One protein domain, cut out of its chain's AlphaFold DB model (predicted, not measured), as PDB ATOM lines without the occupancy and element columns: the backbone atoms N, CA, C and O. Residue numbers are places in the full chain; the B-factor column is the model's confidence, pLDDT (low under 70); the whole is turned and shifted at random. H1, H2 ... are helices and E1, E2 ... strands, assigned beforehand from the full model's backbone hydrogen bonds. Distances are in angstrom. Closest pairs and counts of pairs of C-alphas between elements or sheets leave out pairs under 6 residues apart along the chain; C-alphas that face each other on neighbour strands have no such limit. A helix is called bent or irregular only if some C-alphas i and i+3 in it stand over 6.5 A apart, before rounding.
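Overview. This is residues 2 to 108 and 122 to 132 of the 429 residues of an uncharacterized protein of Candidatus Anammoximicrobium sp (UniProt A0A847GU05). A twisted wall of four strands, in the order E1, E4, E3, E2, has H4 packed over one face, with H2 beside H4. H1 packs on the edge strand E1 and on one end of H4; the small hairpin E5 E6 packs beside the opposite edge strand, E2, and on H2, while short H3 sits near the first residue of E4. The printed part has 118 residues, with four named helices and six named strands in the order H1 E1 H2 E2 H3 E3 H4 E4 E5 E6; the larger sheet is mixed, E5 E6 antiparallel, and the class mixed, helices and strands. It is compact, with a radius of gyration of the C-alphas of 13.2 A and spans of 36 by 32 by 27 A.

Arrangement. H1, residues 2 to 18, only grazes the four-stranded sheet; its closest C-alpha pair with E1, residues 22 to 26, is Ala 15 and Leu 22, 5.6 A. H2, residues 29 to 39, and H3, residues 55 to 60, also only graze that sheet. E2, residues 42 to 44, is antiparallel to E3, residues 65 to 69, with N 43 and O 68 2.9 A apart. H4, residues 71 to 82, is on the sheet at a height of 8.8 A, over E4, residues 88 to 94, and along the strands, at 1 degree to E4 on the local plane: two layers, a helix on one face of a sheet. E4 is parallel to E3, with N 67 and O 91 2.8 A apart, and antiparallel to E1, with N 26 and O 88 2.8 A apart. E3, H4, E4 form a strand-helix-strand unit, two parallel neighbours with a helix between; E1, H2, E2 form a split one, with E4 and E3 between its strands. Both crossovers are right-handed. H4 touches H1 with residues 78 to 82 alone, the closest C-alphas being Leu 5 and Ser 82, 4.9 A; they run opposite ways at a steep tilt of 37 degrees, only just past shallow. H4 touches H2 with residues 76 to 81 alone, the closest C-alphas being Phe 32 and Ala 81, 6.9 A; the tilt is steep, 39 degrees, opposite ways. E5, residues 122 to 124, and E6, residues 129 to 131, form an antiparallel hairpin, with N 124 and O 129 2.9 A apart; the closest C-alphas of E6 and E2 are Tyr 130 and Val 43, 5.0 A. Every O i to N i+4 pair is within hydrogen-bond range in H1 and H3, against 5 of 7 in H2 and 6 of 8 in H4.

Along the chain. H1 begins at C-alpha 2 (35.775, 44.926, 109.805) and is 24.2 A long; H2 is 15.5 A, H4 17.6 A and E4 19.5 A. H4 is irregular, with C-alphas 72 and 75 8.0 A apart. E6 ends at C-alpha 131 (63.276, 58.721, 112.925).

Size, cuts and confidence. The C-alphas farthest apart are Ser 17 and His 126, 38.1 A. Residues 109 to 121 are not printed, and C-alphas 108 and 122 are 20.3 A apart across this cut. Of the links printed whole, E2 to H3 is short and the others tight; residues 95 to 108 hold no named element. Mean pLDDT of the printed part is 90.3, with residues 97, 99 and 100 under 70.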
ATOM      1  N   ILE A   2      35.651  46.291 110.387       81.00
ATOM      2  CA  ILE A   2      35.775  44.926 109.805       81.00
ATOM      3  C   ILE A   2      36.059  44.982 108.294       81.00
ATOM      4  O   ILE A   2      36.973  44.318 107.811       81.00
ATOM      5  N   ILE A   3      35.332  45.832 107.560       86.19
ATOM      6  CA  ILE A   3      35.523  46.027 106.113       86.19
ATOM      7  C   ILE A   3      36.935  46.553 105.812       86.19
ATOM      8  O   ILE A   3      37.630  46.006 104.960       86.19
ATOM      9  N   ASP A   4      37.404  47.561 106.549       86.69
ATOM     10  CA  ASP A   4      38.740  48.146 106.357       86.69
ATOM     11  C   ASP A   4      39.861  47.143 106.640       86.69
ATOM     12  O   ASP A   4      40.859  47.091 105.914       86.69
ATOM     13  N   LEU A   5      39.679  46.305 107.664       89.19
ATOM     14  CA  LEU A   5      40.603  45.225 107.985       89.19
ATOM     15  C   LEU A   5      40.668  44.208 106.846       89.19
ATOM     16  O   LEU A   5      41.764  43.821 106.445       89.19
ATOM     17  N   LEU A   6      39.523  43.803 106.290       89.25
ATOM     18  CA  LEU A   6      39.475  42.901 105.137       89.25
ATOM     19  C   LEU A   6      40.148  43.523 103.908       89.25
ATOM     20  O   LEU A   6      40.948  42.858 103.248       89.25
ATOM     21  N   VAL A   7      39.908  44.807 103.629       89.38
ATOM     22  CA  VAL A   7      40.548  45.529 102.517       89.38
ATOM     23  C   VAL A   7      42.068  45.565 102.676       89.38
ATOM     24  O   VAL A   7      42.791  45.230 101.732       89.38
ATOM     25  N   ASN A   8      42.578  45.932 103.854       89.75
ATOM     26  CA  ASN A   8      44.020  45.983 104.092       89.75
ATOM     27  C   ASN A   8      44.650  44.584 104.123       89.75
ATOM     28  O   ASN A   8      45.725  44.407 103.552       89.75
ATOM     29  N   LYS A   9      43.962  43.567 104.665       90.50
ATOM     30  CA  LYS A   9      44.393  42.162 104.559       90.50
ATOM     31  C   LYS A   9      44.478  41.709 103.104       90.50
ATOM     32  O   LYS A   9      45.481  41.121 102.716       90.50
ATOM     33  N   MET A  10      43.496  42.032 102.262       89.94
ATOM     34  CA  MET A  10      43.557  41.721 100.829       89.94
ATOM     35  C   MET A  10      44.722  42.431 100.131       89.94
ATOM     36  O   MET A  10      45.407  41.822  99.309       89.94
ATOM     37  N   ARG A  11      44.983  43.706 100.453       88.88
ATOM     38  CA  ARG A  11      46.153  44.437  99.932       88.88
ATOM     39  C   ARG A  11      47.457  43.776 100.354       88.88
ATOM     40  O   ARG A  11      48.324  43.578  99.508       88.88
ATOM     41  N   PHE A  12      47.560  43.386 101.619       88.06
ATOM     42  CA  PHE A  12      48.712  42.674 102.147       88.06
ATOM     43  C   PHE A  12      48.911  41.318 101.464       88.06
ATOM     44  O   PHE A  12      49.993  41.052 100.949       88.06
ATOM     45  N   LEU A  13      47.862  40.503 101.328       87.88
ATOM     46  CA  LEU A  13      47.926  39.226 100.610       87.88
ATOM     47  C   LEU A  13      48.336  39.405  99.140       87.88
ATOM     48  O   LEU A  13      49.132  38.618  98.629       87.88
ATOM     49  N   ARG A  14      47.860  40.462  98.467       87.56
ATOM     50  CA  ARG A  14      48.282  40.811  97.097       87.56
ATOM     51  C   ARG A  14      49.743  41.264  97.031       87.56
ATOM     52  O   ARG A  14      50.451  40.873  96.106       87.56
ATOM     53  N   ALA A  15      50.203  42.083  97.975       84.12
ATOM     54  CA  ALA A  15      51.604  42.500  98.060       84.12
ATOM     55  C   ALA A  15      52.514  41.286  98.309       84.12
ATOM     56  O   ALA A  15      53.513  41.096  97.612       84.12
ATOM     57  N   ARG A  16      52.094  40.396  99.214       84.62
ATOM     58  CA  ARG A  16      52.753  39.134  99.550       84.62
ATOM     59  C   ARG A  16      52.832  38.185  98.356       84.62
ATOM     60  O   ARG A  16      53.910  37.670  98.067       84.62
ATOM     61  N   SER A  17      51.735  37.973  97.628       83.25
ATOM     62  CA  SER A  17      51.722  37.086  96.453       83.25
ATOM     63  C   SER A  17      52.550  37.638  95.293       83.25
ATOM     64  O   SER A  17      53.200  36.879  94.579       83.25
ATOM     65  N   ARG A  18      52.589  38.966  95.131       83.12
ATOM     66  CA  ARG A  18      53.363  39.634  94.075       83.12
ATOM     67  C   ARG A  18      54.804  39.953  94.467       83.12
ATOM     68  O   ARG A  18      55.552  40.410  93.601       83.12
ATOM     69  N   HIS A  19      55.195  39.699  95.719       78.44
ATOM     70  CA  HIS A  19      56.506  40.051  96.271       78.44
ATOM     71  C   HIS A  19      56.835  41.549  96.084       78.44
ATOM     72  O   HIS A  19      57.895  41.908  95.567       78.44
ATOM     73  N   LYS A  20      55.878  42.412  96.439       83.75
ATOM     74  CA  LYS A  20      55.982  43.876  96.347       83.75
ATOM     75  C   LYS A  20      55.866  44.520  97.730       83.75
ATOM     76  O   LYS A  20      55.332  43.895  98.643       83.75
ATOM     77  N   THR A  21      56.297  45.775  97.814       88.06
ATOM     78  CA  THR A  21      56.132  46.673  98.959       88.06
ATOM     79  C   THR A  21      54.657  46.806  99.324       88.06
ATOM     80  O   THR A  21      53.798  46.965  98.443       88.06
ATOM     81  N   LEU A  22      54.353  46.744 100.619       92.25
ATOM     82  CA  LEU A  22      53.020  46.990 101.139       92.25
ATOM     83  C   LEU A  22      52.756  48.489 101.095       92.25
ATOM     84  O   LEU A  22      53.473  49.276 101.702       92.25
ATOM     85  N   ARG A  23      51.694  48.864 100.386       94.25
ATOM     86  CA  ARG A  23      51.235  50.248 100.293       94.25
ATOM     87  C   ARG A  23      49.890  50.389 100.967       94.25
ATOM     88  O   ARG A  23      48.891  49.828 100.494       94.25
ATOM     89  N   LEU A  24      49.862  51.131 102.063       94.94
ATOM     90  CA  LEU A  24      48.635  51.450 102.781       94.94
ATOM     91  C   LEU A  24      48.332  52.934 102.654       94.94
ATOM     92  O   LEU A  24      49.145  53.730 102.199       94.94
ATOM     93  N   LYS A  25      47.086  53.264 102.960       94.12
ATOM     94  CA  LYS A  25      46.532  54.595 102.790       94.12
ATOM     95  C   LYS A  25      45.950  55.018 104.129       94.12
ATOM     96  O   LYS A  25      45.030  54.344 104.599       94.12
ATOM     97  N   VAL A  26      46.525  56.045 104.744       94.44
ATOM     98  CA  VAL A  26      46.344  56.408 106.153       94.44
ATOM     99  C   VAL A  26      45.769  57.830 106.281       94.44
ATOM    100  O   VAL A  26      46.036  58.701 105.460       94.44
ATOM    101  N   ALA A  27      44.912  58.047 107.273       91.88
ATOM    102  CA  ALA A  27      44.424  59.340 107.765       91.88
ATOM    103  C   ALA A  27      44.739  59.418 109.257       91.88
ATOM    104  O   ALA A  27      45.081  58.398 109.852       91.88
ATOM    105  N   ARG A  28      44.539  60.593 109.870       92.88
ATOM    106  CA  ARG A  28      44.763  60.776 111.314       92.88
ATOM    107  C   ARG A  28      46.169  60.303 111.684       92.88
ATOM    108  O   ARG A  28      46.366  59.355 112.446       92.88
ATOM    109  N   MET A  29      47.141  60.885 110.978       95.50
ATOM    110  CA  MET A  29      48.536  60.469 111.040       95.50
ATOM    111  C   MET A  29      49.091  60.506 112.473       95.50
ATOM    112  O   MET A  29      49.719  59.520 112.855       95.50
ATOM    113  N   PRO A  30      48.818  61.533 113.308       96.12
ATOM    114  CA  PRO A  30      49.280  61.532 114.698       96.12
ATOM    115  C   PRO A  30      48.798  60.314 115.496       96.12
ATOM    116  O   PRO A  30      49.579  59.674 116.201       96.12
ATOM    117  N   GLU A  31      47.529  59.931 115.359       96.81
ATOM    118  CA  GLU A  31      46.945  58.799 116.076       96.81
ATOM    119  C   GLU A  31      47.446  57.455 115.539       96.81
ATOM    120  O   GLU A  31      47.692  56.529 116.318       96.81
ATOM    121  N   PHE A  32      47.647  57.356 114.222       97.38
ATOM    122  CA  PHE A  32      48.285  56.200 113.600       97.38
ATOM    123  C   PHE A  32      49.715  56.004 114.118       97.38
ATOM    124  O   PHE A  32      50.052  54.912 114.577       97.38
ATOM    125  N   LEU A  33      50.534  57.059 114.113       97.62
ATOM    126  CA  LEU A  33      51.920  57.019 114.588       97.62
ATOM    127  C   LEU A  33      51.994  56.746 116.094       97.62
ATOM    128  O   LEU A  33      52.800  55.929 116.531       97.62
ATOM    129  N   SER A  34      51.086  57.328 116.881       97.56
ATOM    130  CA  SER A  34      50.933  57.023 118.306       97.56
ATOM    131  C   SER A  34      50.621  55.541 118.548       97.56
ATOM    132  O   SER A  34      51.167  54.932 119.469       97.56
ATOM    133  N   ALA A  35      49.780  54.923 117.710       97.50
ATOM    134  CA  ALA A  35      49.519  53.488 117.779       97.50
ATOM    135  C   ALA A  35      50.743  52.647 117.385       97.50
ATOM    136  O   ALA A  35      51.027  51.660 118.061       97.50
ATOM    137  N   LEU A  36      51.495  53.052 116.355       97.50
ATOM    138  CA  LEU A  36      52.742  52.377 115.991       97.50
ATOM    139  C   LEU A  36      53.781  52.454 117.118       97.50
ATOM    140  O   LEU A  36      54.363  51.428 117.461       97.50
ATOM    141  N   ASN A  37      53.956  53.625 117.745       96.94
ATOM    142  CA  ASN A  37      54.930  53.862 118.821       96.94
ATOM    143  C   ASN A  37      54.803  52.863 119.980       96.94
ATOM    144  O   ASN A  37      55.798  52.549 120.627       96.94
ATOM    145  N   ARG A  38      53.584  52.383 120.251       95.31
ATOM    146  CA  ARG A  38      53.293  51.451 121.350       95.31
ATOM    147  C   ARG A  38      53.490  49.982 120.990       95.31
ATOM    148  O   ARG A  38      53.584  49.157 121.890       95.31
ATOM    149  N   GLU A  39      53.464  49.636 119.706       94.19
ATOM    150  CA  GLU A  39      53.189  48.256 119.296       94.19
ATOM    151  C   GLU A  39      54.186  47.682 118.291       94.19
ATOM    152  O   GLU A  39      54.241  46.462 118.149       94.19
ATOM    153  N   ILE A  40      54.928  48.522 117.562       94.38
ATOM    154  CA  ILE A  40      55.764  48.078 116.443       94.38
ATOM    155  C   ILE A  40      57.098  48.837 116.439       94.38
ATOM    156  O   ILE A  40      57.095  50.065 116.482       94.38
ATOM    157  N   PRO A  41      58.246  48.151 116.311       93.81
ATOM    158  CA  PRO A  41      59.503  48.791 115.937       93.81
ATOM    159  C   PRO A  41      59.431  49.290 114.486       93.81
ATOM    160  O   PRO A  41      59.330  48.496 113.546       93.81
ATOM    161  N   TYR A  42      59.471  50.607 114.299       96.94
ATOM    162  CA  TYR A  42      59.448  51.247 112.985       96.94
ATOM    163  C   TYR A  42      60.296  52.514 112.973       96.94
ATOM    164  O   TYR A  42      60.624  53.061 114.023       96.94
ATOM    165  N   VAL A  43      60.591  53.010 111.778       97.75
ATOM    166  CA  VAL A  43      61.242  54.300 111.568       97.75
ATOM    167  C   VAL A  43      60.751  54.936 110.267       97.75
ATOM    168  O   VAL A  43      60.566  54.237 109.268       97.75
ATOM    169  N   ILE A  44      60.523  56.252 110.269       97.88
ATOM    170  CA  ILE A  44      60.222  57.018 109.048       97.88
ATOM    171  C   ILE A  44      61.540  57.441 108.404       97.88
ATOM    172  O   ILE A  44      62.298  58.201 108.993       97.88
ATOM    173  N   LEU A  45      61.824  56.938 107.203       95.44
ATOM    174  CA  LEU A  45      63.176  56.948 106.636       95.44
ATOM    175  C   LEU A  45      63.688  58.331 106.224       95.44
ATOM    176  O   LEU A  45      64.870  58.615 106.387       95.44
ATOM    177  N   ARG A  46      62.835  59.160 105.622       91.88
ATOM    178  CA  ARG A  46      63.234  60.415 104.969       91.88
ATOM    179  C   ARG A  46      62.089  61.416 104.971       91.88
ATOM    180  O   ARG A  46      60.935  61.014 105.092       91.88
ATOM    181  N   TRP A  47      62.429  62.697 104.828       90.94
ATOM    182  CA  TRP A  47      61.477  63.816 104.842       90.94
ATOM    183  C   TRP A  47      60.540  63.797 106.056       90.94
ATOM    184  O   TRP A  47      59.358  64.111 105.942       90.94
ATOM    185  N   HIS A  48      61.066  63.440 107.232       91.19
ATOM    186  CA  HIS A  48      60.277  63.419 108.467       91.19
ATOM    187  C   HIS A  48      59.673  64.792 108.803       91.19
ATOM    188  O   HIS A  48      58.563  64.852 109.323       91.19
ATOM    189  N   ASP A  49      60.334  65.879 108.397       89.38
ATOM    190  CA  ASP A  49      59.830  67.255 108.512       89.38
ATOM    191  C   ASP A  49      58.553  67.520 107.691       89.38
ATOM    192  O   ASP A  49      57.851  68.498 107.935       89.38
ATOM    193  N   ARG A  50      58.241  66.665 106.706       90.94
ATOM    194  CA  ARG A  50      57.110  66.822 105.774       90.94
ATOM    195  C   ARG A  50      55.981  65.826 106.017       90.94
ATOM    196  O   ARG A  50      55.032  65.773 105.235       90.94
ATOM    197  N   VAL A  51      56.065  65.018 107.075       93.88
ATOM    198  CA  VAL A  51      54.997  64.072 107.412       93.88
ATOM    199  C   VAL A  51      53.709  64.860 107.696       93.88
ATOM    200  O   VAL A  51      53.725  65.770 108.526       93.88
ATOM    201  N   PRO A  52      52.580  64.543 107.036       93.56
ATOM    202  CA  PRO A  52      51.351  65.312 107.195       93.56
ATOM    203  C   PRO A  52      50.697  65.007 108.547       93.56
ATOM    204  O   PRO A  52      50.057  63.970 108.714       93.56
ATOM    205  N   LEU A  53      50.861  65.903 109.523       93.25
ATOM    206  CA  LEU A  53      50.359  65.731 110.896       93.25
ATOM    207  C   LEU A  53      48.998  66.395 111.153       93.25
ATOM    208  O   LEU A  53      48.403  66.185 112.204       93.25
ATOM    209  N   THR A  54      48.476  67.164 110.199       91.12
ATOM    210  CA  THR A  54      47.161  67.817 110.298       91.12
ATOM    211  C   THR A  54      46.184  67.233 109.287       91.12
ATOM    212  O   THR A  54      46.580  66.650 108.277       91.12
ATOM    213  N   GLU A  55      44.881  67.406 109.515       86.12
ATOM    214  CA  GLU A  55      43.878  66.921 108.564       86.12
ATOM    215  C   GLU A  55      44.003  67.603 107.191       86.12
ATOM    216  O   GLU A  55      43.896  66.938 106.158       86.12
ATOM    217  N   SER A  56      44.288  68.909 107.168       87.62
ATOM    218  CA  SER A  56      44.507  69.666 105.932       87.62
ATOM    219  C   SER A  56      45.730  69.165 105.161       87.62
ATOM    220  O   SER A  56      45.604  68.845 103.978       87.62
ATOM    221  N   SER A  57      46.877  68.998 105.830       89.12
ATOM    222  CA  SER A  57      48.094  68.465 105.195       89.12
ATOM    223  C   SER A  57      47.912  67.025 104.718       89.12
ATOM    224  O   SER A  57      48.392  66.674 103.648       89.12
ATOM    225  N   CYS A  58      47.140  66.197 105.432       87.00
ATOM    226  CA  CYS A  58      46.821  64.839 104.985       87.00
ATOM    227  C   CYS A  58      46.051  64.825 103.657       87.00
ATOM    228  O   CYS A  58      46.274  63.943 102.831       87.00
ATOM    229  N   ARG A  59      45.122  65.769 103.447       85.44
ATOM    230  CA  ARG A  59      44.329  65.852 102.207       85.44
ATOM    231  C   ARG A  59      45.145  66.366 101.020       85.44
ATOM    232  O   ARG A  59      44.832  66.004  99.892       85.44
ATOM    233  N   GLN A  60      46.159  67.184 101.288       86.38
ATOM    234  CA  GLN A  60      47.044  67.789 100.289       86.38
ATOM    235  C   GLN A  60      48.350  67.008 100.090       86.38
ATOM    236  O   GLN A  60      49.187  67.420  99.298       86.38
ATOM    237  N   ALA A  61      48.554  65.903 100.811       85.00
ATOM    238  CA  ALA A  61      49.783  65.126 100.734       85.00
ATOM    239  C   ALA A  61      49.948  64.497  99.341       85.00
ATOM    240  O   ALA A  61      49.200  63.590  98.965       85.00
ATOM    241  N   GLU A  62      50.948  64.970  98.603       81.81
ATOM    242  CA  GLU A  62      51.344  64.422  97.300       81.81
ATOM    243  C   GLU A  62      52.451  63.370  97.438       81.81
ATOM    244  O   GLU A  62      52.481  62.393  96.686       81.81
ATOM    245  N   ASP A  63      53.317  63.544  98.438       85.00
ATOM    246  CA  ASP A  63      54.449  62.666  98.704       85.00
ATOM    247  C   ASP A  63      54.050  61.429  99.523       85.00
ATOM    248  O   ASP A  63      53.189  61.460 100.409       85.00
ATOM    249  N   ASP A  64      54.720  60.315  99.229       92.19
ATOM    250  CA  ASP A  64      54.601  59.085 100.005       92.19
ATOM    251  C   ASP A  64      55.395  59.201 101.320       92.19
ATOM    252  O   ASP A  64      56.496  59.752 101.347       92.19
ATOM    253  N   VAL A  65      54.884  58.605 102.401       95.81
ATOM    254  CA  VAL A  65      55.647  58.422 103.646       95.81
ATOM    255  C   VAL A  65      56.284  57.035 103.646       95.81
ATOM    256  O   VAL A  65      55.588  56.016 103.609       95.81
ATOM    257  N   ASP A  66      57.612  56.985 103.689       96.31
ATOM    258  CA  ASP A  66      58.380  55.745 103.617       96.31
ATOM    259  C   ASP A  66      58.780  55.235 105.008       96.31
ATOM    260  O   ASP A  66      59.557  55.866 105.728       96.31
ATOM    261  N   PHE A  67      58.292  54.048 105.355       97.31
ATOM    262  CA  PHE A  67      58.555  53.374 106.621       97.31
ATOM    263  C   PHE A  67      59.512  52.204 106.423       97.31
ATOM    264  O   PHE A  67      59.342  51.407 105.501       97.31
ATOM    265  N   LEU A  68      60.451  52.034 107.348       95.81
ATOM    266  CA  LEU A  68      61.115  50.754 107.579       95.81
ATOM    267  C   LEU A  68      60.548  50.140 108.863       95.81
ATOM    268  O   LEU A  68      60.386  50.842 109.861       95.81
ATOM    269  N   ILE A  69      60.215  48.849 108.827       93.44
ATOM    270  CA  ILE A  69      59.604  48.115 109.942       93.44
ATOM    271  C   ILE A  69      60.263  46.748 110.132       93.44
ATOM    272  O   ILE A  69      60.839  46.181 109.201       93.44
ATOM    273  N   ASP A  70      60.101  46.173 111.319       87.50
ATOM    274  CA  ASP A  70      60.395  44.757 111.542       87.50
ATOM    275  C   ASP A  70      59.317  43.870 110.883       87.50
ATOM    276  O   ASP A  70      58.122  43.989 111.180       87.50
ATOM    277  N   ASP A  71      59.731  42.961 109.988       83.25
ATOM    278  CA  ASP A  71      58.820  42.086 109.231       83.25
ATOM    279  C   ASP A  71      57.928  41.210 110.132       83.25
ATOM    280  O   ASP A  71      56.842  40.792 109.715       83.25
ATOM    281  N   SER A  72      58.350  40.930 111.372       83.62
ATOM    282  CA  SER A  72      57.579  40.118 112.324       83.62
ATOM    283  C   SER A  72      56.258  40.770 112.758       83.62
ATOM    284  O   SER A  72      55.333  40.068 113.168       83.62
ATOM    285  N   PHE A  73      56.109  42.087 112.584       88.44
ATOM    286  CA  PHE A  73      54.928  42.850 113.007       88.44
ATOM    287  C   PHE A  73      53.910  43.098 111.886       88.44
ATOM    288  O   PHE A  73      52.977  43.887 112.043       88.44
ATOM    289  N   GLN A  74      54.035  42.405 110.755       86.00
ATOM    290  CA  GLN A  74      53.211  42.628 109.564       86.00
ATOM    291  C   GLN A  74      51.694  42.574 109.796       86.00
ATOM    292  O   GLN A  74      50.958  43.461 109.358       86.00
ATOM    293  N   ASP A  75      51.215  41.561 110.520       88.00
ATOM    294  CA  ASP A  75      49.784  41.397 110.788       88.00
ATOM    295  C   ASP A  75      49.286  42.480 111.753       88.00
ATOM    296  O   ASP A  75      48.159  42.974 111.622       88.00
ATOM    297  N   ARG A  76      50.154  42.906 112.680       92.94
ATOM    298  CA  ARG A  76      49.866  44.001 113.604       92.94
ATOM    299  C   ARG A  76      49.775  45.330 112.866       92.94
ATOM    300  O   ARG A  76      48.791  46.042 113.057       92.94
ATOM    301  N   LEU A  77      50.703  45.615 111.951       94.88
ATOM    302  CA  LEU A  77      50.669  46.812 111.108       94.88
ATOM    303  C   LEU A  77      49.359  46.896 110.317       94.88
ATOM    304  O   LEU A  77      48.690  47.927 110.329       94.88
ATOM    305  N   VAL A  78      48.966  45.802 109.655       93.44
ATOM    306  CA  VAL A  78      47.715  45.738 108.884       93.44
ATOM    307  C   VAL A  78      46.502  46.013 109.780       93.44
ATOM    308  O   VAL A  78      45.595  46.747 109.375       93.44
ATOM    309  N   SER A  79      46.495  45.464 111.000       94.38
ATOM    310  CA  SER A  79      45.444  45.712 111.991       94.38
ATOM    311  C   SER A  79      45.382  47.181 112.411       94.38
ATOM    312  O   SER A  79      44.309  47.780 112.331       94.38
ATOM    313  N   ILE A  80      46.513  47.790 112.779       96.12
ATOM    314  CA  ILE A  80      46.582  49.203 113.177       96.12
ATOM    315  C   ILE A  80      46.118  50.090 112.021       96.12
ATOM    316  O   ILE A  80      45.149  50.831 112.167       96.12
ATOM    317  N   ALA A  81      46.729  49.959 110.842       95.50
ATOM    318  CA  ALA A  81      46.427  50.794 109.682       95.50
ATOM    319  C   ALA A  81      44.962  50.690 109.222       95.50
ATOM    320  O   ALA A  81      44.425  51.634 108.646       95.50
ATOM    321  N   SER A  82      44.279  49.567 109.481       94.44
ATOM    322  CA  SER A  82      42.848  49.426 109.168       94.44
ATOM    323  C   SER A  82      41.938  50.346 109.989       94.44
ATOM    324  O   SER A  82      40.851  50.691 109.534       94.44
ATOM    325  N   ARG A  83      42.386  50.791 111.170       94.94
ATOM    326  CA  ARG A  83      41.655  51.733 112.034       94.94
ATOM    327  C   ARG A  83      41.808  53.186 111.576       94.94
ATOM    328  O   ARG A  83      41.040  54.047 111.994       94.94
ATOM    329  N   PHE A  84      42.788  53.460 110.717       94.56
ATOM    330  CA  PHE A  84      43.209  54.808 110.337       94.56
ATOM    331  C   PHE A  84      43.245  54.982 108.818       94.56
ATOM    332  O   PHE A  84      44.150  55.606 108.292       94.56
ATOM    333  N   ARG A  85      42.302  54.401 108.071       92.00
ATOM    334  CA  ARG A  85      42.309  54.470 106.601       92.00
ATOM    335  C   ARG A  85      42.099  55.907 106.095       92.00
ATOM    336  O   ARG A  85      41.190  56.587 106.557       92.00
ATOM    337  N   GLY A  86      42.881  56.334 105.099       91.06
ATOM    338  CA  GLY A  86      42.832  57.713 104.596       91.06
ATOM    339  C   GLY A  86      43.548  58.001 103.278       91.06
ATOM    340  O   GLY A  86      43.818  57.072 102.519       91.06
ATOM    341  N   PRO A  87      43.811  59.280 102.955       91.56
ATOM    342  CA  PRO A  87      44.382  59.681 101.670       91.56
ATOM    343  C   PRO A  87      45.902  59.484 101.580       91.56
ATOM    344  O   PRO A  87      46.377  59.117 100.501       91.56
ATOM    345  N   VAL A  88      46.634  59.654 102.689       94.94
ATOM    346  CA  VAL A  88      48.105  59.683 102.719       94.94
ATOM    347  C   VAL A  88      48.657  58.314 102.373       94.94
ATOM    348  O   VAL A  88      48.308  57.315 103.004       94.94
ATOM    349  N   LYS A  89      49.515  58.240 101.363       95.19
ATOM    350  CA  LYS A  89      50.114  56.977 100.941       95.19
ATOM    351  C   LYS A  89      51.355  56.681 101.780       95.19
ATOM    352  O   LYS A  89      52.208  57.534 101.975       95.19
ATOM    353  N   CYS A  90      51.411  55.468 102.318       96.38
ATOM    354  CA  CYS A  90      52.502  54.989 103.156       96.38
ATOM    355  C   CYS A  90      53.082  53.715 102.535       96.38
ATOM    356  O   CYS A  90      52.357  52.721 102.371       96.38
ATOM    357  N   ASP A  91      54.368  53.752 102.203       95.19
ATOM    358  CA  ASP A  91      55.123  52.624 101.662       95.19
ATOM    359  C   ASP A  91      55.910  51.972 102.812       95.19
ATOM    360  O   ASP A  91      56.698  52.627 103.488       95.19
ATOM    361  N   PHE A  92      55.678  50.679 103.057       95.00
ATOM    362  CA  PHE A  92      56.322  49.930 104.141       95.00
ATOM    363  C   PHE A  92      57.357  48.957 103.581       95.00
ATOM    364  O   PHE A  92      57.015  48.031 102.833       95.00
ATOM    365  N   TYR A  93      58.609  49.150 103.983       93.25
ATOM    366  CA  TYR A  93      59.734  48.263 103.719       93.25
ATOM    367  C   TYR A  93      60.111  47.492 104.977       93.25
ATOM    368  O   TYR A  93      59.893  47.943 106.099       93.25
ATOM    369  N   GLY A  94      60.690  46.323 104.761       88.50
ATOM    370  CA  GLY A  94      61.076  45.391 105.802       88.50
ATOM    371  C   GLY A  94      62.584  45.313 105.940       88.50
ATOM    372  O   GLY A  94      63.316  45.738 105.042       88.50
ATOM    373  N   VAL A  95      63.044  44.735 107.048       85.38
ATOM    374  CA  VAL A  95      64.465  44.413 107.244       85.38
ATOM    375  C   VAL A  95      64.927  43.394 106.210       85.38
ATOM    376  O   VAL A  95      65.994  43.526 105.617       85.38
ATOM    377  N   GLY A  96      64.115  42.365 105.981       76.44
ATOM    378  CA  GLY A  96      64.393  41.342 104.991       76.44
ATOM    379  C   GLY A  96      63.787  41.627 103.617       76.44
ATOM    380  O   GLY A  96      63.177  42.653 103.328       76.44
ATOM    381  N   ALA A  97      63.880  40.622 102.749       67.81
ATOM    382  CA  ALA A  97      63.118  40.555 101.501       67.81
ATOM    383  C   ALA A  97      61.793  39.788 101.690       67.81
ATOM    384  O   ALA A  97      61.355  39.058 100.790       67.81
ATOM    385  N   GLN A  98      61.176  39.882 102.878       72.00
ATOM    386  CA  GLN A  98      59.959  39.136 103.193       72.00
ATOM    387  C   GLN A  98      58.817  39.532 102.251       72.00
ATOM    388  O   GLN A  98      58.695  40.661 101.758       72.00
ATOM    389  N   ARG A  99      57.964  38.554 101.946       69.88
ATOM    390  CA  ARG A  99      56.857  38.749 101.009       69.88
ATOM    391  C   ARG A  99      55.876  39.773 101.582       69.88
ATOM    392  O   ARG A  99      55.240  39.503 102.590       69.88
ATOM    393  N   GLY A 100      55.689  40.885 100.877       66.81
ATOM    394  CA  GLY A 100      54.829  41.982 101.322       66.81
ATOM    395  C   GLY A 100      55.604  43.211 101.789       66.81
ATOM    396  O   GLY A 100      55.015  44.278 101.809       66.81
ATOM    397  N   PHE A 101      56.908  43.106 102.058       77.19
ATOM    398  CA  PHE A 101      57.768  44.257 102.382       77.19
ATOM    399  C   PHE A 101      58.994  44.385 101.470       77.19
ATOM    400  O   PHE A 101      59.757  45.343 101.565       77.19
ATOM    401  N   ALA A 102      59.165  43.447 100.537       78.94
ATOM    402  CA  ALA A 102      60.227  43.483  99.544       78.94
ATOM    403  C   ALA A 102      60.013  44.585  98.494       78.94
ATOM    404  O   ALA A 102      58.956  44.671  97.861       78.94
ATOM    405  N   TYR A 103      61.070  45.330  98.191       80.69
ATOM    406  CA  TYR A 103      61.128  46.202  97.030       80.69
ATOM    407  C   TYR A 103      61.439  45.374  95.783       80.69
ATOM    408  O   TYR A 103      62.546  44.881  95.586       80.69
ATOM    409  N   ASN A 104      60.443  45.170  94.918       81.44
ATOM    410  CA  ASN A 104      60.633  44.454  93.652       81.44
ATOM    411  C   ASN A 104      61.240  43.037  93.791       81.44
ATOM    412  O   ASN A 104      61.922  42.562  92.878       81.44
ATOM    413  N   ARG A 105      60.884  42.312  94.864       81.44
ATOM    414  CA  ARG A 105      61.411  40.987  95.275       81.44
ATOM    415  C   ARG A 105      62.801  40.993  95.924       81.44
ATOM    416  O   ARG A 105      63.345  39.916  96.157       81.44
ATOM    417  N   LEU A 106      63.358  42.163  96.201       85.38
ATOM    418  CA  LEU A 106      64.653  42.363  96.842       85.38
ATOM    419  C   LEU A 106      64.461  43.165  98.137       85.38
ATOM    420  O   LEU A 106      63.416  43.806  98.299       85.38
ATOM    421  N   PRO A 107      65.399  43.098  99.091       86.69
ATOM    422  CA  PRO A 107      65.314  43.943 100.273       86.69
ATOM    423  C   PRO A 107      65.586  45.408  99.872       86.69
ATOM    424  O   PRO A 107      66.295  45.656  98.896       86.69
ATOM    425  N   TYR A 108      64.968  46.370 100.568       90.94
ATOM    426  CA  TYR A 108      65.123  47.799 100.242       90.94
ATOM    427  C   TYR A 108      66.497  48.336 100.657       90.94
ATOM    428  O   TYR A 108      67.100  49.114  99.932       90.94
ATOM    429  N   VAL A 122      65.748  56.847 116.794       97.38
ATOM    430  CA  VAL A 122      65.535  57.797 117.888       97.38
ATOM    431  C   VAL A 122      64.100  58.298 117.884       97.38
ATOM    432  O   VAL A 122      63.503  58.525 116.830       97.38
ATOM    433  N   PHE A 123      63.518  58.457 119.071       98.00
ATOM    434  CA  PHE A 123      62.221  59.107 119.201       98.00
ATOM    435  C   PHE A 123      62.414  60.623 119.106       98.00
ATOM    436  O   PHE A 123      63.059  61.218 119.968       98.00
ATOM    437  N   SER A 124      61.853  61.255 118.076       96.44
ATOM    438  CA  SER A 124      61.866  62.711 117.975       96.44
ATOM    439  C   SER A 124      60.674  63.287 118.727       96.44
ATOM    440  O   SER A 124      59.537  63.171 118.271       96.44
ATOM    441  N   ALA A 125      60.928  63.937 119.865       93.88
ATOM    442  CA  ALA A 125      59.886  64.628 120.629       93.88
ATOM    443  C   ALA A 125      59.229  65.761 119.822       93.88
ATOM    444  O   ALA A 125      58.031  65.985 119.953       93.88
ATOM    445  N   HIS A 126      60.000  66.422 118.950       91.81
ATOM    446  CA  HIS A 126      59.503  67.454 118.039       91.81
ATOM    447  C   HIS A 126      58.454  66.904 117.062       91.81
ATOM    448  O   HIS A 126      57.435  67.543 116.823       91.81
ATOM    449  N   HIS A 127      58.678  65.703 116.523       93.31
ATOM    450  CA  HIS A 127      57.773  65.106 115.540       93.31
ATOM    451  C   HIS A 127      56.717  64.161 116.142       93.31
ATOM    452  O   HIS A 127      55.678  63.928 115.530       93.31
ATOM    453  N   GLY A 128      56.968  63.593 117.324       96.00
ATOM    454  CA  GLY A 128      56.093  62.617 117.982       96.00
ATOM    455  C   GLY A 128      56.226  61.177 117.463       96.00
ATOM    456  O   GLY A 128      55.338  60.350 117.693       96.00
ATOM    457  N   PHE A 129      57.309  60.851 116.756       97.62
ATOM    458  CA  PHE A 129      57.534  59.532 116.157       97.62
ATOM    459  C   PHE A 129      59.022  59.190 116.011       97.62
ATOM    460  O   PHE A 129      59.901  60.020 116.246       97.62
ATOM    461  N   TYR A 130      59.301  57.940 115.630       98.31
ATOM    462  CA  TYR A 130      60.663  57.443 115.440       98.31
ATOM    463  C   TYR A 130      61.242  57.813 114.069       98.31
ATOM    464  O   TYR A 130      60.640  57.544 113.024       98.31
ATOM    465  N   VAL A 131      62.451  58.367 114.091       97.81
ATOM    466  CA  VAL A 131      63.276  58.721 112.925       97.81
ATOM    467  C   VAL A 131      64.651  58.046 113.041       97.81
ATOM    468  O   VAL A 131      64.999  57.571 114.128       97.81
ATOM    469  N   PRO A 132      65.436  57.926 111.956       97.56
ATOM    470  CA  PRO A 132      66.811  57.463 112.066       97.56
ATOM    471  C   PRO A 132      67.600  58.451 112.930       97.56
ATOM    472  O   PRO A 132      67.282  59.643 112.936       97.56
TER     473      PRO A 132